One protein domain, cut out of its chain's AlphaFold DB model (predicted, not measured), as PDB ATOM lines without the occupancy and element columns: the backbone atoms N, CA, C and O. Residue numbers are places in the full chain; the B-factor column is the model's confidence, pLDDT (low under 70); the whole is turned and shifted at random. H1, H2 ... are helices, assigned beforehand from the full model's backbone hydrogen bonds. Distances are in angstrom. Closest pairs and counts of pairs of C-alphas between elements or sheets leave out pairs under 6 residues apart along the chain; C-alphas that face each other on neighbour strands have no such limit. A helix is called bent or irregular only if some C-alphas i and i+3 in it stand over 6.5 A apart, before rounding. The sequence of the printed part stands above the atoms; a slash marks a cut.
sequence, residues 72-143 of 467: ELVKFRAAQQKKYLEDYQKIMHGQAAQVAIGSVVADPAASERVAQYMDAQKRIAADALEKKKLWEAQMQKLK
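AT A GLANCE: This is residues 72 to 143 of the 467 residues of the protein "ATP-dependent DNA helicase 2 subunit KU70" of Porphyridium purpureum (UniProt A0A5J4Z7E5). Two long helices, H1 and H2, make a narrow, open V: H1 runs in to the corner, a tight link turns the chain there, and H2 folds back, so that the two arms draw apart towards their free ends. Most of both arms stands free, residues 72 to 99 of H1 and 115 to 143 of H2. The printed part has 72 residues, with two named helices in the order H1, H2 and no named strand; its class is all helix. It is extended, with a radius of gyration of the C-alphas of 18.2 A, and flat, its C-alphas spanning 55 by 31 by 7 A.

IN THESE COORDINATES: H1 is residues 72 to 103, 46.9 A from first to last C-alpha; C-alpha 72 is at (168.564, 252.158, 138.353) and C-alpha 103 at (200.725, 225.086, 159.155). H2, the longest helix, is residues 108 to 143, 52.9 A from first to last C-alpha, and ends with C-alpha 143 at (173.348, 268.008, 157.435). Neither helix is bent or irregular.

HOW THE PARTS SIT: H1 and H2 are close but not clearly touching, with 2 pairs of C-alphas within 8 A. Their closest C-alphas, those of Ser 103 and Ala 110, are 7.5 A apart. The helices stand at a shallow tilt of 21 degrees and run opposite ways. Their centres are 18.7 A apart. Every O i to N i+4 pair is within hydrogen-bond range in H1, and 31 of 32 are in H2.

THE WHOLE: The two C-alphas farthest apart, those of Ala 106 and Lys 143, are 56.1 A apart, while the first and last printed C-alphas, of Glu 72 and Lys 143, are 25.3 A apart. The printed part has no cut, and the link from H1 to H2, 4 residues, is tight. The mean pLDDT of the printed part is 80.8; residue 88 and residues 95 to 106 are under 70. The mean is 73 for H1 and 91 for H2.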
ATOM      1  N   GLU A  72     168.672 253.594 138.062       84.25
ATOM      2  CA  GLU A  72     168.564 252.158 138.353       84.25
ATOM      3  C   GLU A  72     169.792 251.368 137.892       84.25
ATOM      4  O   GLU A  72     170.286 250.519 138.637       84.25
ATOM      5  N   LEU A  73     170.362 251.699 136.729       77.12
ATOM      6  CA  LEU A  73     171.571 251.046 136.221       77.12
ATOM      7  C   LEU A  73     172.786 251.272 137.139       77.12
ATOM      8  O   LEU A  73     173.579 250.354 137.370       77.12
ATOM      9  N   VAL A  74     172.922 252.477 137.702       84.44
ATOM     10  CA  VAL A  74     173.987 252.799 138.667       84.44
ATOM     11  C   VAL A  74     173.800 252.018 139.971       84.44
ATOM     12  O   VAL A  74     174.764 251.435 140.472       84.44
ATOM     13  N   LYS A  75     172.569 251.928 140.491       86.62
ATOM     14  CA  LYS A  75     172.261 251.118 141.685       86.62
ATOM     15  C   LYS A  75     172.532 249.631 141.450       86.62
ATOM     16  O   LYS A  75     173.110 248.976 142.317       86.62
ATOM     17  N   PHE A  76     172.183 249.112 140.273       85.94
ATOM     18  CA  PHE A  76     172.449 247.726 139.891       85.94
ATOM     19  C   PHE A  76     173.954 247.427 139.819       85.94
ATOM     20  O   PHE A  76     174.413 246.435 140.391       85.94
ATOM     21  N   ARG A  77     174.754 248.306 139.194       78.00
ATOM     22  CA  ARG A  77     176.221 248.154 139.162       78.00
ATOM     23  C   ARG A  77     176.852 248.237 140.552       78.00
ATOM     24  O   ARG A  77     177.720 247.424 140.856       78.00
ATOM     25  N   ALA A  78     176.398 249.157 141.402       83.81
ATOM     26  CA  ALA A  78     176.890 249.270 142.775       83.81
ATOM     27  C   ALA A  78     176.576 248.011 143.605       83.81
ATOM     28  O   ALA A  78     177.430 247.528 144.348       83.81
ATOM     29  N   ALA A  79     175.382 247.430 143.438       82.56
ATOM     30  CA  ALA A  79     175.006 246.178 144.093       82.56
ATOM     31  C   ALA A  79     175.861 244.988 143.617       82.56
ATOM     32  O   ALA A  79     176.298 244.179 144.436       82.56
ATOM     33  N   GLN A  80     176.158 244.908 142.315       81.88
ATOM     34  CA  GLN A  80     177.052 243.877 141.777       81.88
ATOM     35  C   GLN A  80     178.488 244.016 142.292       81.88
ATOM     36  O   GLN A  80     179.085 243.021 142.700       81.88
ATOM     37  N   GLN A  81     179.030 245.236 142.331       79.06
ATOM     38  CA  GLN A  81     180.369 245.485 142.876       79.06
ATOM     39  C   GLN A  81     180.457 245.130 144.364       79.06
ATOM     40  O   GLN A  81     181.432 244.513 144.788       79.06
ATOM     41  N   LYS A  82     179.421 245.454 145.146       86.31
ATOM     42  CA  LYS A  82     179.341 245.069 146.559       86.31
ATOM     43  C   LYS A  82     179.360 243.548 146.731       86.31
ATOM     44  O   LYS A  82     180.150 243.044 147.522       86.31
ATOM     45  N   LYS A  83     178.555 242.817 145.951       85.94
ATOM     46  CA  LYS A  83     178.520 241.347 145.995       85.94
ATOM     47  C   LYS A  83     179.874 240.731 145.624       85.94
ATOM     48  O   LYS A  83     180.340 239.825 146.303       85.94
ATOM     49  N   TYR A  84     180.531 241.258 144.590       78.62
ATOM     50  CA  TYR A  84     181.857 240.795 144.178       78.62
ATOM     51  C   TYR A  84     182.911 240.973 145.282       78.62
ATOM     52  O   TYR A  84     183.697 240.063 145.536       78.62
ATOM     53  N   LEU A  85     182.904 242.118 145.976       77.44
ATOM     54  CA  LEU A  85     183.808 242.370 147.103       77.44
ATOM     55  C   LEU A  85     183.525 241.445 148.294       77.44
ATOM     56  O   LEU A  85     184.466 240.930 148.896       77.44
ATOM     57  N   GLU A  86     182.253 241.193 148.612       81.56
ATOM     58  CA  GLU A  86     181.863 240.256 149.673       81.56
ATOM     59  C   GLU A  86     182.308 238.818 149.361       81.56
ATOM     60  O   GLU A  86     182.833 238.127 150.237       81.56
ATOM     61  N   ASP A  87     182.153 238.370 148.115       75.81
ATOM     62  CA  ASP A  87     182.574 237.033 147.687       75.81
ATOM     63  C   ASP A  87     184.106 236.902 147.663       75.81
ATOM     64  O   ASP A  87     184.651 235.900 148.135       75.81
ATOM     65  N   TYR A  88     184.823 237.938 147.218       66.06
ATOM     66  CA  TYR A  88     186.287 237.980 147.278       66.06
ATOM     67  C   TYR A  88     186.801 237.924 148.724       66.06
ATOM     68  O   TYR A  88     187.722 237.164 149.034       66.06
ATOM     69  N   GLN A  89     186.168 238.664 149.637       75.44
ATOM     70  CA  GLN A  89     186.522 238.657 151.053       75.44
ATOM     71  C   GLN A  89     186.291 237.276 151.695       75.44
ATOM     72  O   GLN A  89     187.136 236.807 152.461       75.44
ATOM     73  N   LYS A  90     185.204 236.576 151.340       76.38
ATOM     74  CA  LYS A  90     184.958 235.188 151.783       76.38
ATOM     75  C   LYS A  90     186.029 234.220 151.282       76.38
ATOM     76  O   LYS A  90     186.482 233.380 152.057       76.38
ATOM     77  N   ILE A  91     186.453 234.344 150.023       72.94
ATOM     78  CA  ILE A  91     187.502 233.489 149.443       72.94
ATOM     79  C   ILE A  91     188.838 233.731 150.151       72.94
ATOM     80  O   ILE A  91     189.488 232.772 150.564       72.94
ATOM     81  N   MET A  92     189.216 234.994 150.361       71.50
ATOM     82  CA  MET A  92     190.465 235.344 151.044       71.50
ATOM     83  C   MET A  92     190.483 234.869 152.501       71.50
ATOM     84  O   MET A  92     191.481 234.301 152.944       71.50
ATOM     85  N   HIS A  93     189.377 235.018 153.239       71.38
ATOM     86  CA  HIS A  93     189.283 234.482 154.601       71.38
ATOM     87  C   HIS A  93     189.269 232.947 154.632       71.38
ATOM     88  O   HIS A  93     189.906 232.361 155.505       71.38
ATOM     89  N   GLY A  94     188.609 232.290 153.674       74.69
ATOM     90  CA  GLY A  94     188.598 230.828 153.560       74.69
ATOM     91  C   GLY A  94     189.979 230.245 153.245       74.69
ATOM     92  O   GLY A  94     190.395 229.270 153.871       74.69
ATOM     93  N   GLN A  95     190.726 230.874 152.335       61.50
ATOM     94  CA  GLN A  95     192.092 230.467 151.993       61.50
ATOM     95  C   GLN A  95     193.079 230.757 153.131       61.50
ATOM     96  O   GLN A  95     193.901 229.900 153.451       61.50
ATOM     97  N   ALA A  96     192.967 231.909 153.800       57.84
ATOM     98  CA  ALA A  96     193.790 232.221 154.969       57.84
ATOM     99  C   ALA A  96     193.545 231.234 156.127       57.84
ATOM    100  O   ALA A  96     194.497 230.794 156.771       57.84
ATOM    101  N   ALA A  97     192.290 230.827 156.349       58.28
ATOM    102  CA  ALA A  97     191.947 229.816 157.346       58.28
ATOM    103  C   ALA A  97     192.508 228.428 156.981       58.28
ATOM    104  O   ALA A  97     193.056 227.749 157.846       58.28
ATOM    105  N   GLN A  98     192.442 228.017 155.710       56.53
ATOM    106  CA  GLN A  98     193.013 226.739 155.262       56.53
ATOM    107  C   GLN A  98     194.543 226.694 155.383       56.53
ATOM    108  O   GLN A  98     195.087 225.679 155.821       56.53
ATOM    109  N   VAL A  99     195.239 227.788 155.059       57.03
ATOM    110  CA  VAL A  99     196.702 227.880 155.213       57.03
ATOM    111  C   VAL A  99     197.102 227.861 156.691       57.03
ATOM    112  O   VAL A  99     198.051 227.168 157.052       57.03
ATOM    113  N   ALA A 100     196.345 228.538 157.561       55.88
ATOM    114  CA  ALA A 100     196.593 228.520 159.001       55.88
ATOM    115  C   ALA A 100     196.362 227.129 159.621       55.88
ATOM    116  O   ALA A 100     197.165 226.676 160.433       55.88
ATOM    117  N   ILE A 101     195.314 226.404 159.212       56.44
ATOM    118  CA  ILE A 101     195.029 225.058 159.745       56.44
ATOM    119  C   ILE A 101     196.088 224.041 159.279       56.44
ATOM    120  O   ILE A 101     196.465 223.159 160.047       56.44
ATOM    121  N   GLY A 102     196.625 224.188 158.062       49.00
ATOM    122  CA  GLY A 102     197.682 223.314 157.544       49.00
ATOM    123  C   GLY A 102     199.065 223.533 158.174       49.00
ATOM    124  O   GLY A 102     199.843 222.584 158.258       49.00
ATOM    125  N   SER A 103     199.387 224.750 158.635       51.09
ATOM    126  CA  SER A 103     200.725 225.086 159.155       51.09
ATOM    127  C   SER A 103     200.855 225.057 160.684       51.09
ATOM    128  O   SER A 103     201.971 224.992 161.194       51.09
ATOM    129  N   VAL A 104     199.749 225.113 161.433       50.56
ATOM    130  CA  VAL A 104     199.768 225.202 162.911       50.56
ATOM    131  C   VAL A 104     200.042 223.851 163.596       50.56
ATOM    132  O   VAL A 104     200.364 223.814 164.778       50.56
ATOM    133  N   VAL A 105     200.024 222.734 162.863       53.00
ATOM    134  CA  VAL A 105     200.215 221.388 163.441       53.00
ATOM    135  C   VAL A 105     201.695 221.041 163.723       53.00
ATOM    136  O   VAL A 105     201.962 220.022 164.351       53.00
ATOM    137  N   ALA A 106     202.674 221.869 163.328       56.62
ATOM    138  CA  ALA A 106     204.096 221.490 163.411       56.62
ATOM    139  C   ALA A 106     205.046 222.455 164.154       56.62
ATOM    140  O   ALA A 106     206.164 222.043 164.453       56.62
ATOM    141  N   ASP A 107     204.653 223.696 164.471       73.50
ATOM    142  CA  ASP A 107     205.546 224.652 165.152       73.50
ATOM    143  C   ASP A 107     204.773 225.615 166.084       73.50
ATOM    144  O   ASP A 107     204.005 226.457 165.598       73.50
ATOM    145  N   PRO A 108     204.965 225.554 167.418       77.12
ATOM    146  CA  PRO A 108     204.317 226.472 168.355       77.12
ATOM    147  C   PRO A 108     204.694 227.942 168.103       77.12
ATOM    148  O   PRO A 108     203.851 228.820 168.301       77.12
ATOM    149  N   ALA A 109     205.883 228.232 167.563       80.06
ATOM    150  CA  ALA A 109     206.285 229.597 167.213       80.06
ATOM    151  C   ALA A 109     205.538 230.144 165.979       80.06
ATOM    152  O   ALA A 109     205.488 231.358 165.757       80.06
ATOM    153  N   ALA A 110     204.956 229.278 165.144       74.69
ATOM    154  CA  ALA A 110     204.069 229.709 164.066       74.69
ATOM    155  C   ALA A 110     202.698 230.139 164.614       74.69
ATOM    156  O   ALA A 110     202.135 231.123 164.135       74.69
ATOM    157  N   SER A 111     202.197 229.468 165.658       79.75
ATOM    158  CA  SER A 111     200.911 229.808 166.283       79.75
ATOM    159  C   SER A 111     200.919 231.198 166.932       79.75
ATOM    160  O   SER A 111     199.986 231.977 166.734       79.75
ATOM    161  N   GLU A 112     202.014 231.564 167.608       85.81
ATOM    162  CA  GLU A 112     202.170 232.884 168.227       85.81
ATOM    163  C   GLU A 112     202.251 234.000 167.174       85.81
ATOM    164  O   GLU A 112     201.634 235.054 167.322       85.81
ATOM    165  N   ARG A 113     202.927 233.747 166.046       83.88
ATOM    166  CA  ARG A 113     202.998 234.697 164.924       83.88
ATOM    167  C   ARG A 113     201.644 234.905 164.246       83.88
ATOM    168  O   ARG A 113     201.307 236.036 163.899       83.88
ATOM    169  N   VAL A 114     200.847 233.847 164.093       81.38
ATOM    170  CA  VAL A 114     199.469 233.962 163.588       81.38
ATOM    171  C   VAL A 114     198.598 234.745 164.574       81.38
ATOM    172  O   VAL A 114     197.840 235.612 164.144       81.38
ATOM    173  N   ALA A 115     198.738 234.519 165.884       84.88
ATOM    174  CA  ALA A 115     198.015 235.284 166.901       84.88
ATOM    175  C   ALA A 115     198.373 236.781 166.858       84.88
ATOM    176  O   ALA A 115     197.477 237.624 166.798       84.88
ATOM    177  N   GLN A 116     199.666 237.115 166.777       90.81
ATOM    178  CA  GLN A 116     200.135 238.498 166.637       90.81
ATOM    179  C   GLN A 116     199.619 239.159 165.350       90.81
ATOM    180  O   GLN A 116     199.191 240.314 165.374       90.81
ATOM    181  N   TYR A 117     199.600 238.426 164.232       87.88
ATOM    182  CA  TYR A 117     199.038 238.918 162.974       87.88
ATOM    183  C   TYR A 117     197.531 239.191 163.086       87.88
ATOM    184  O   TYR A 117     197.058 240.247 162.663       87.88
ATOM    185  N   MET A 118     196.771 238.276 163.694       90.62
ATOM    186  CA  MET A 118     195.329 238.449 163.883       90.62
ATOM    187  C   MET A 118     195.010 239.614 164.823       90.62
ATOM    188  O   MET A 118     194.059 240.355 164.575       90.62
ATOM    189  N   ASP A 119     195.812 239.833 165.863       93.88
ATOM    190  CA  ASP A 119     195.642 240.986 166.750       93.88
ATOM    191  C   ASP A 119     196.025 242.309 166.074       93.88
ATOM    192  O   ASP A 119     195.336 243.314 166.269       93.88
ATOM    193  N   ALA A 120     197.037 242.319 165.201       92.19
ATOM    194  CA  ALA A 120     197.336 243.476 164.359       92.19
ATOM    195  C   ALA A 120     196.168 243.798 163.407       92.19
ATOM    196  O   ALA A 120     195.763 244.956 163.300       92.19
ATOM    197  N   GLN A 121     195.560 242.781 162.784       92.19
ATOM    198  CA  GLN A 121     194.378 242.958 161.931       92.19
ATOM    199  C   GLN A 121     193.174 243.512 162.705       92.19
ATOM    200  O   GLN A 121     192.486 244.406 162.212       92.19
ATOM    201  N   LYS A 122     192.941 243.053 163.942       94.38
ATOM    202  CA  LYS A 122     191.880 243.609 164.800       94.38
ATOM    203  C   LYS A 122     192.109 245.086 165.117       94.38
ATOM    204  O   LYS A 122     191.147 245.849 165.101       94.38
ATOM    205  N   ARG A 123     193.355 245.500 165.374       94.31
ATOM    206  CA  ARG A 123     193.691 246.915 165.617       94.31
ATOM    207  C   ARG A 123     193.444 247.769 164.377       94.31
ATOM    208  O   ARG A 123     192.772 248.786 164.476       94.31
ATOM    209  N   ILE A 124     193.875 247.306 163.203       92.25
ATOM    210  CA  ILE A 124     193.618 248.003 161.931       92.25
ATOM    211  C   ILE A 124     192.108 248.139 161.676       92.25
ATOM    212  O   ILE A 124     191.634 249.204 161.278       92.25
ATOM    213  N   ALA A 125     191.334 247.081 161.933       91.31
ATOM    214  CA  ALA A 125     189.880 247.117 161.792       91.31
ATOM    215  C   ALA A 125     189.211 248.075 162.796       91.31
ATOM    216  O   ALA A 125     188.265 248.775 162.431       91.31
ATOM    217  N   ALA A 126     189.704 248.136 164.037       94.31
ATOM    218  CA  ALA A 126     189.224 249.073 165.050       94.31
ATOM    219  C   ALA A 126     189.503 250.533 164.650       94.31
ATOM    220  O   ALA A 126     188.578 251.346 164.656       94.31
ATOM    221  N   ASP A 127     190.719 250.837 164.189       95.44
ATOM    222  CA  ASP A 127     191.099 252.170 163.706       95.44
ATOM    223  C   ASP A 127     190.248 252.604 162.503       95.44
ATOM    224  O   ASP A 127     189.809 253.754 162.407       95.44
ATOM    225  N   ALA A 128     189.973 251.682 161.574       93.06
ATOM    226  CA  ALA A 128     189.094 251.949 160.440       93.06
ATOM    227  C   ALA A 128     187.657 252.272 160.892       93.06
ATOM    228  O   ALA A 128     187.004 253.152 160.322       93.06
ATOM    229  N   LEU A 129     187.170 251.597 161.936       95.62
ATOM    230  CA  LEU A 129     185.841 251.825 162.499       95.62
ATOM    231  C   LEU A 129     185.755 253.167 163.242       95.62
ATOM    232  O   LEU A 129     184.742 253.860 163.118       95.62
ATOM    233  N   GLU A 130     186.808 253.584 163.947       96.31
ATOM    234  CA  GLU A 130     186.880 254.924 164.545       96.31
ATOM    235  C   GLU A 130     186.915 256.030 163.487       96.31
ATOM    236  O   GLU A 130     186.139 256.987 163.570       96.31
ATOM    237  N   LYS A 131     187.729 255.872 162.436       95.50
ATOM    238  CA  LYS A 131     187.769 256.822 161.310       95.50
ATOM    239  C   LYS A 131     186.412 256.940 160.619       95.50
ATOM    240  O   LYS A 131     185.988 258.047 160.284       95.50
ATOM    241  N   LYS A 132     185.693 255.824 160.463       95.50
ATOM    242  CA  LYS A 132     184.328 255.823 159.925       95.50
ATOM    243  C   LYS A 132     183.363 256.611 160.817       95.50
ATOM    244  O   LYS A 132     182.623 257.443 160.298       95.50
ATOM    245  N   LYS A 133     183.393 256.406 162.138       96.25
ATOM    246  CA  LYS A 133     182.549 257.162 163.086       96.25
ATOM    247  C   LYS A 133     182.840 258.664 163.049       96.25
ATOM    248  O   LYS A 133     181.909 259.466 163.059       96.25
ATOM    249  N   LEU A 134     184.115 259.051 162.966       96.50
ATOM    250  CA  LEU A 134     184.520 260.453 162.817       96.50
ATOM    251  C   LEU A 134     183.975 261.067 161.526       96.50
ATOM    252  O   LEU A 134     183.429 262.171 161.553       96.50
ATOM    253  N   TRP A 135     184.075 260.342 160.413       94.69
ATOM    254  CA  TRP A 135     183.526 260.784 159.135       94.69
ATOM    255  C   TRP A 135     181.996 260.927 159.183       94.69
ATOM    256  O   TRP A 135     181.458 261.950 158.762       94.69
ATOM    257  N   GLU A 136     181.284 259.955 159.762       95.12
ATOM    258  CA  GLU A 136     179.826 260.025 159.936       95.12
ATOM    259  C   GLU A 136     179.414 261.228 160.801       95.12
ATOM    260  O   GLU A 136     178.484 261.955 160.439       95.12
ATOM    261  N   ALA A 137     180.151 261.512 161.880       95.50
ATOM    262  CA  ALA A 137     179.921 262.685 162.722       95.50
ATOM    263  C   ALA A 137     180.158 264.010 161.969       95.50
ATOM    264  O   ALA A 137     179.395 264.965 162.139       95.50
ATOM    265  N   GLN A 138     181.178 264.084 161.107       95.50
ATOM    266  CA  GLN A 138     181.414 265.255 160.252       95.50
ATOM    267  C   GLN A 138     180.282 265.453 159.238       95.50
ATOM    268  O   GLN A 138     179.773 266.565 159.084       95.50
ATOM    269  N   MET A 139     179.823 264.375 158.604       93.69
ATOM    270  CA  MET A 139     178.704 264.432 157.663       93.69
ATOM    271  C   MET A 139     177.388 264.811 158.347       93.69
ATOM    272  O   MET A 139     176.547 265.476 157.741       93.69
ATOM    273  N   GLN A 140     177.199 264.436 159.614       93.81
ATOM    274  CA  GLN A 140     176.028 264.844 160.386       93.81
ATOM    275  C   GLN A 140     176.042 266.348 160.697       93.81
ATOM    276  O   GLN A 140     175.003 266.993 160.559       93.81
ATOM    277  N   LYS A 141     177.213 266.933 161.000       89.38
ATOM    278  CA  LYS A 141     177.367 268.392 161.174       89.38
ATOM    279  C   LYS A 141     177.030 269.178 159.904       89.38
ATOM    280  O   LYS A 141     176.446 270.253 159.994       89.38
ATOM    281  N   LEU A 142     177.347 268.632 158.729       88.19
ATOM    282  CA  LEU A 142     177.009 269.249 157.440       88.19
ATOM    283  C   LEU A 142     175.514 269.156 157.096       88.19
ATOM    284  O   LEU A 142     175.014 269.965 156.319       88.19
ATOM    285  N   LYS A 143     174.792 268.180 157.660       88.38
ATOM    286  CA  LYS A 143     173.348 268.008 157.435       88.38
ATOM    287  C   LYS A 143     172.480 268.887 158.328       88.38
ATOM    288  O   LYS A 143     171.311 269.079 158.005       88.38
TER     289      LYS A 143